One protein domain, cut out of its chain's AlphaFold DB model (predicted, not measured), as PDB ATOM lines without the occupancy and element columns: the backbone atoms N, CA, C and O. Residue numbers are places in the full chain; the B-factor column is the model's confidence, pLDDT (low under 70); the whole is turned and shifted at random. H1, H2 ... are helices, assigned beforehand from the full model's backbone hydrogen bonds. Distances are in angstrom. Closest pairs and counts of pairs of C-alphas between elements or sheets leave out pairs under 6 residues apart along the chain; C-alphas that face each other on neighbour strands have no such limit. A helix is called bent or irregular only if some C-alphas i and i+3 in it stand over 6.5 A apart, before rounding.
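This is residues 19 to 62 of the 171 residues of an uncharacterized protein of bacterium (UniProt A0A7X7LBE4). Three short helices and one long looping link make a single loose ring: H2 leads away from H1, residues 40 to 51 turn back round the far end at Thr 44, and H3 leads back toward H1. H1 is the bridge that closes the ring, near the first residue of H2 on one side and near Tyr 58 of H3 on the other, while H2 and H3 stay apart. The printed part has 44 residues with three named helices, in the order H1, H2, H3, and no named strand; the class is all helix, with 24 of the 44 residues in helices. The whole is compact, with a radius of gyration of the C-alphas of 10.6 A, and only just elongated, spanning 31 by 20 by 14 A.

H2 and H3 are the longest helices, with 9 residues each. H2 holds residues 31 to 39 and measures 12.1 A from first to last C-alpha, beginning at C-alpha 31 at (-29.591, 16.573, 22.489). H3 holds residues 52 to 60, measures 11.5 A, and ends at C-alpha 60 at (-23.264, 4.301, 8.053). H1 holds residues 19 to 24 and measures 8.7 A, with C-alpha 19 at (-23.006, 14.134, 19.604). No helix is bent or irregular.

H2 and H1 are close but not clearly touching; their closest C-alphas are those of Val 31 and Tyr 19, 7.6 A apart. Their lines stand at a steep tilt of 65 degrees, and they run the same way. H1 and H3 are also close but not clearly touching, the closest C-alphas being those of Tyr 21 and Tyr 58, 7.4 A apart. Their lines are about perpendicular, at 84 degrees. H2 and H3 are apart, with no C-alpha of the one within 8 A of the other. In H1, H2 and H3 every O i to N i+4 pair is within hydrogen-bond range.

The two C-alphas farthest apart are those of Thr 44 and Gly 62, 31.4 A. The first and last printed C-alphas, those of Tyr 19 and Gly 62, are 15.6 A apart. H1 to H2 is a short link of 6 residues. H2 to H3 is a long link of 12 residues, 40 to 51, whose C-alphas lie 4 to 16 A from the mean of the C-alphas. The printed part has no cut. The mean pLDDT of the printed part is 73.3, and 7 residues are under 70: residues 26 to 29 and residues 60 to 62, of which 60 belongs to H3.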
ATOM      1  N   TYR A  19     -23.800  13.080  18.976       71.94
ATOM      2  CA  TYR A  19     -23.006  14.134  19.604       71.94
ATOM      3  C   TYR A  19     -21.737  14.481  18.827       71.94
ATOM      4  O   TYR A  19     -21.435  15.660  18.670       71.94
ATOM      5  N   THR A  20     -21.025  13.478  18.302       70.00
ATOM      6  CA  THR A  20     -19.847  13.723  17.451       70.00
ATOM      7  C   THR A  20     -20.264  14.380  16.138       70.00
ATOM      8  O   THR A  20     -19.613  15.316  15.698       70.00
ATOM      9  N   TYR A  21     -21.418  13.987  15.585       74.50
ATOM     10  CA  TYR A  21     -21.988  14.629  14.399       74.50
ATOM     11  C   TYR A  21     -22.256  16.127  14.598       74.50
ATOM     12  O   TYR A  21     -22.000  16.940  13.717       74.50
ATOM     13  N   LEU A  22     -22.781  16.506  15.765       72.88
ATOM     14  CA  LEU A  22     -23.091  17.904  16.066       72.88
ATOM     15  C   LEU A  22     -21.841  18.736  16.320       72.88
ATOM     16  O   LEU A  22     -21.785  19.877  15.863       72.88
ATOM     17  N   ALA A  23     -20.844  18.144  16.979       72.94
ATOM     18  CA  ALA A  23     -19.537  18.760  17.148       72.94
ATOM     19  C   ALA A  23     -18.879  19.063  15.787       72.94
ATOM     20  O   ALA A  23     -18.400  20.176  15.589       72.94
ATOM     21  N   ASP A  24     -18.953  18.138  14.820       70.69
ATOM     22  CA  ASP A  24     -18.430  18.339  13.454       70.69
ATOM     23  C   ASP A  24     -19.131  19.479  12.701       70.69
ATOM     24  O   ASP A  24     -18.539  20.143  11.855       70.69
ATOM     25  N   LEU A  25     -20.400  19.736  13.021       70.69
ATOM     26  CA  LEU A  25     -21.166  20.858  12.473       70.69
ATOM     27  C   LEU A  25     -20.904  22.184  13.211       70.69
ATOM     28  O   LEU A  25     -21.612  23.165  12.964       70.69
ATOM     29  N   GLY A  26     -19.932  22.222  14.132       69.06
ATOM     30  CA  GLY A  26     -19.611  23.394  14.947       69.06
ATOM     31  C   GLY A  26     -20.717  23.755  15.939       69.06
ATOM     32  O   GLY A  26     -20.880  24.924  16.289       69.06
ATOM     33  N   ARG A  27     -21.534  22.777  16.349       69.94
ATOM     34  CA  ARG A  27     -22.656  22.980  17.268       69.94
ATOM     35  C   ARG A  27     -22.400  22.327  18.616       69.94
ATOM     36  O   ARG A  27     -21.623  21.387  18.753       69.94
ATOM     37  N   SER A  28     -23.102  22.848  19.615       62.84
ATOM     38  CA  SER A  28     -23.187  22.262  20.945       62.84
ATOM     39  C   SER A  28     -23.553  20.781  20.896       62.84
ATOM     40  O   SER A  28     -24.364  20.322  20.089       62.84
ATOM     41  N   ASN A  29     -22.955  20.039  21.818       64.00
ATOM     42  CA  ASN A  29     -23.046  18.597  21.948       64.00
ATOM     43  C   ASN A  29     -24.256  18.138  22.786       64.00
ATOM     44  O   ASN A  29     -24.228  17.029  23.314       64.00
ATOM     45  N   THR A  30     -25.310  18.944  22.950       76.94
ATOM     46  CA  THR A  30     -26.495  18.519  23.716       76.94
ATOM     47  C   THR A  30     -27.649  18.083  22.807       76.94
ATOM     48  O   THR A  30     -27.947  18.703  21.785       76.94
ATOM     49  N   VAL A  31     -28.365  17.016  23.197       70.50
ATOM     50  CA  VAL A  31     -29.591  16.573  22.489       70.50
ATOM     51  C   VAL A  31     -30.657  17.664  22.503       70.50
ATOM     52  O   VAL A  31     -31.444  17.778  21.569       70.50
ATOM     53  N   VAL A  32     -30.694  18.473  23.560       78.19
ATOM     54  CA  VAL A  32     -31.687  19.538  23.721       78.19
ATOM     55  C   VAL A  32     -31.505  20.601  22.642       78.19
ATOM     56  O   VAL A  32     -32.474  20.959  21.974       78.19
ATOM     57  N   GLU A  33     -30.270  21.042  22.405       74.94
ATOM     58  CA  GLU A  33     -29.973  22.008  21.344       74.94
ATOM     59  C   GLU A  33     -30.150  21.413  19.949       74.94
ATOM     60  O   GLU A  33     -30.652  22.088  19.052       74.94
ATOM     61  N   PHE A  34     -29.840  20.128  19.770       73.69
ATOM     62  CA  PHE A  34     -30.135  19.412  18.530       73.69
ATOM     63  C   PHE A  34     -31.628  19.405  18.196       73.69
ATOM     64  O   PHE A  34     -32.033  19.755  17.086       73.69
ATOM     65  N   VAL A  35     -32.461  19.029  19.169       78.31
ATOM     66  CA  VAL A  35     -33.916  18.985  19.017       78.31
ATOM     67  C   VAL A  35     -34.479  20.393  18.807       78.31
ATOM     68  O   VAL A  35     -35.383  20.566  17.990       78.31
ATOM     69  N   ALA A  36     -33.937  21.408  19.485       79.25
ATOM     70  CA  ALA A  36     -34.304  22.803  19.260       79.25
ATOM     71  C   ALA A  36     -33.955  23.263  17.833       79.25
ATOM     72  O   ALA A  36     -34.798  23.851  17.157       79.25
ATOM     73  N   ALA A  37     -32.763  22.922  17.335       74.50
ATOM     74  CA  ALA A  37     -32.324  23.246  15.981       74.50
ATOM     75  C   ALA A  37     -33.155  22.546  14.898       74.50
ATOM     76  O   ALA A  37     -33.437  23.157  13.872       74.50
ATOM     77  N   LEU A  38     -33.571  21.293  15.123       75.81
ATOM     78  CA  LEU A  38     -34.508  20.572  14.254       75.81
ATOM     79  C   LEU A  38     -35.876  21.259  14.211       75.81
ATOM     80  O   LEU A  38     -36.435  21.462  13.137       75.81
ATOM     81  N   ARG A  39     -36.404  21.639  15.378       81.25
ATOM     82  CA  ARG A  39     -37.716  22.295  15.505       81.25
ATOM     83  C   ARG A  39     -37.743  23.713  14.933       81.25
ATOM     84  O   ARG A  39     -38.803  24.162  14.519       81.25
ATOM     85  N   ALA A  40     -36.605  24.403  14.899       79.19
ATOM     86  CA  ALA A  40     -36.474  25.740  14.319       79.19
ATOM     87  C   ALA A  40     -36.395  25.741  12.778       79.19
ATOM     88  O   ALA A  40     -36.364  26.810  12.160       79.19
ATOM     89  N   GLN A  41     -36.339  24.569  12.136       75.38
ATOM     90  CA  GLN A  41     -36.317  24.493  10.678       75.38
ATOM     91  C   GLN A  41     -37.688  24.799  10.090       75.38
ATOM     92  O   GLN A  41     -38.725  24.317  10.538       75.38
ATOM     93  N   SER A  42     -37.666  25.585   9.026       78.81
ATOM     94  CA  SER A  42     -38.821  25.939   8.218       78.81
ATOM     95  C   SER A  42     -38.508  25.665   6.747       78.81
ATOM     96  O   SER A  42     -37.373  25.345   6.388       78.81
ATOM     97  N   ARG A  43     -39.496  25.846   5.863       72.56
ATOM     98  CA  ARG A  43     -39.301  25.700   4.407       72.56
ATOM     99  C   ARG A  43     -38.212  26.624   3.845       72.56
ATOM    100  O   ARG A  43     -37.670  26.321   2.791       72.56
ATOM    101  N   THR A  44     -37.892  27.723   4.530       72.44
ATOM    102  CA  THR A  44     -36.882  28.711   4.113       72.44
ATOM    103  C   THR A  44     -35.558  28.590   4.870       72.44
ATOM    104  O   THR A  44     -34.577  29.203   4.465       72.44
ATOM    105  N   THR A  45     -35.496  27.787   5.937       73.12
ATOM    106  CA  THR A  45     -34.293  27.577   6.773       73.12
ATOM    107  C   THR A  45     -33.852  26.112   6.802       73.12
ATOM    108  O   THR A  45     -33.166  25.670   7.726       73.12
ATOM    109  N   TRP A  46     -34.266  25.345   5.790       75.50
ATOM    110  CA  TRP A  46     -33.955  23.928   5.663       75.50
ATOM    111  C   TRP A  46     -32.447  23.694   5.618       75.50
ATOM    112  O   TRP A  46     -31.740  24.273   4.795       75.50
ATOM    113  N   ASN A  47     -31.961  22.804   6.482       74.81
ATOM    114  CA  ASN A  47     -30.563  22.409   6.508       74.81
ATOM    115  C   ASN A  47     -30.460  20.905   6.240       74.81
ATOM    116  O   ASN A  47     -30.887  20.074   7.043       74.81
ATOM    117  N   THR A  48     -29.859  20.566   5.100       79.62
ATOM    118  CA  THR A  48     -29.728  19.194   4.589       79.62
ATOM    119  C   THR A  48     -28.946  18.263   5.517       79.62
ATOM    120  O   THR A  48     -29.155  17.050   5.469       79.62
ATOM    121  N   ASN A  49     -28.129  18.810   6.421       75.50
ATOM    122  CA  ASN A  49     -27.373  18.051   7.419       75.50
ATOM    123  C   ASN A  49     -28.282  17.460   8.519       75.50
ATOM    124  O   ASN A  49     -27.943  16.479   9.163       75.50
ATOM    125  N   PHE A  50     -29.498  17.971   8.719       75.62
ATOM    126  CA  PHE A  50     -30.415  17.432   9.738       75.62
ATOM    127  C   PHE A  50     -31.358  16.349   9.213       75.62
ATOM    128  O   PHE A  50     -32.259  15.901   9.924       75.62
ATOM    129  N   THR A  51     -31.172  15.914   7.968       80.12
ATOM    130  CA  THR A  51     -31.993  14.840   7.413       80.12
ATOM    131  C   THR A  51     -31.632  13.503   8.046       80.12
ATOM    132  O   THR A  51     -30.466  13.208   8.313       80.12
ATOM    133  N   ALA A  52     -32.635  12.635   8.218       77.38
ATOM    134  CA  ALA A  52     -32.388  11.245   8.587       77.38
ATOM    135  C   ALA A  52     -31.421  10.574   7.596       77.38
ATOM    136  O   ALA A  52     -30.645   9.719   7.999       77.38
ATOM    137  N   GLY A  53     -31.432  10.985   6.321       76.50
ATOM    138  CA  GLY A  53     -30.450  10.581   5.315       76.50
ATOM    139  C   GLY A  53     -29.022  10.956   5.708       76.50
ATOM    140  O   GLY A  53     -28.213  10.056   5.882       76.50
ATOM    141  N   ALA A  54     -28.741  12.243   5.927       72.62
ATOM    142  CA  ALA A  54     -27.409  12.746   6.273       72.62
ATOM    143  C   ALA A  54     -26.877  12.186   7.603       72.62
ATOM    144  O   ALA A  54     -25.722  11.772   7.684       72.62
ATOM    145  N   ILE A  55     -27.726  12.100   8.631       74.19
ATOM    146  CA  ILE A  55     -27.344  11.533   9.934       74.19
ATOM    147  C   ILE A  55     -27.086  10.030   9.802       74.19
ATOM    148  O   ILE A  55     -26.074   9.525  10.284       74.19
ATOM    149  N   ASN A  56     -27.972   9.297   9.117       74.81
ATOM    150  CA  ASN A  56     -27.755   7.872   8.897       74.81
ATOM    151  C   ASN A  56     -26.532   7.624   8.020       74.81
ATOM    152  O   ASN A  56     -25.834   6.649   8.243       74.81
ATOM    153  N   GLU A  57     -26.262   8.470   7.034       72.88
ATOM    154  CA  GLU A  57     -25.079   8.382   6.189       72.88
ATOM    155  C   GLU A  57     -23.801   8.653   6.991       72.88
ATOM    156  O   GLU A  57     -22.854   7.882   6.879       72.88
ATOM    157  N   TYR A  58     -23.792   9.649   7.882       72.31
ATOM    158  CA  TYR A  58     -22.685   9.886   8.814       72.31
ATOM    159  C   TYR A  58     -22.411   8.681   9.726       72.31
ATOM    160  O   TYR A  58     -21.251   8.336   9.964       72.31
ATOM    161  N   LEU A  59     -23.470   8.025  10.209       72.06
ATOM    162  CA  LEU A  59     -23.374   6.816  11.032       72.06
ATOM    163  C   LEU A  59     -23.002   5.563  10.212       72.06
ATOM    164  O   LEU A  59     -22.337   4.675  10.740       72.06
ATOM    165  N   ARG A  60     -23.425   5.476   8.939       66.44
ATOM    166  CA  ARG A  60     -23.264   4.301   8.053       66.44
ATOM    167  C   ARG A  60     -21.991   4.288   7.233       66.44
ATOM    168  O   ARG A  60     -21.514   3.199   6.941       66.44
ATOM    169  N   ARG A  61     -21.462   5.448   6.827       63.28
ATOM    170  CA  ARG A  61     -20.249   5.527   5.992       63.28
ATOM    171  C   ARG A  61     -19.049   4.829   6.639       63.28
ATOM    172  O   ARG A  61     -18.081   4.556   5.941       63.28
ATOM    173  N   GLY A  62     -19.125   4.520   7.941       57.22
ATOM    174  CA  GLY A  62     -17.977   4.082   8.717       57.22
ATOM    175  C   GLY A  62     -16.938   5.198   8.748       57.22
ATOM    176  O   GLY A  62     -17.048   6.208   8.049       57.22
TER     177      GLY A  62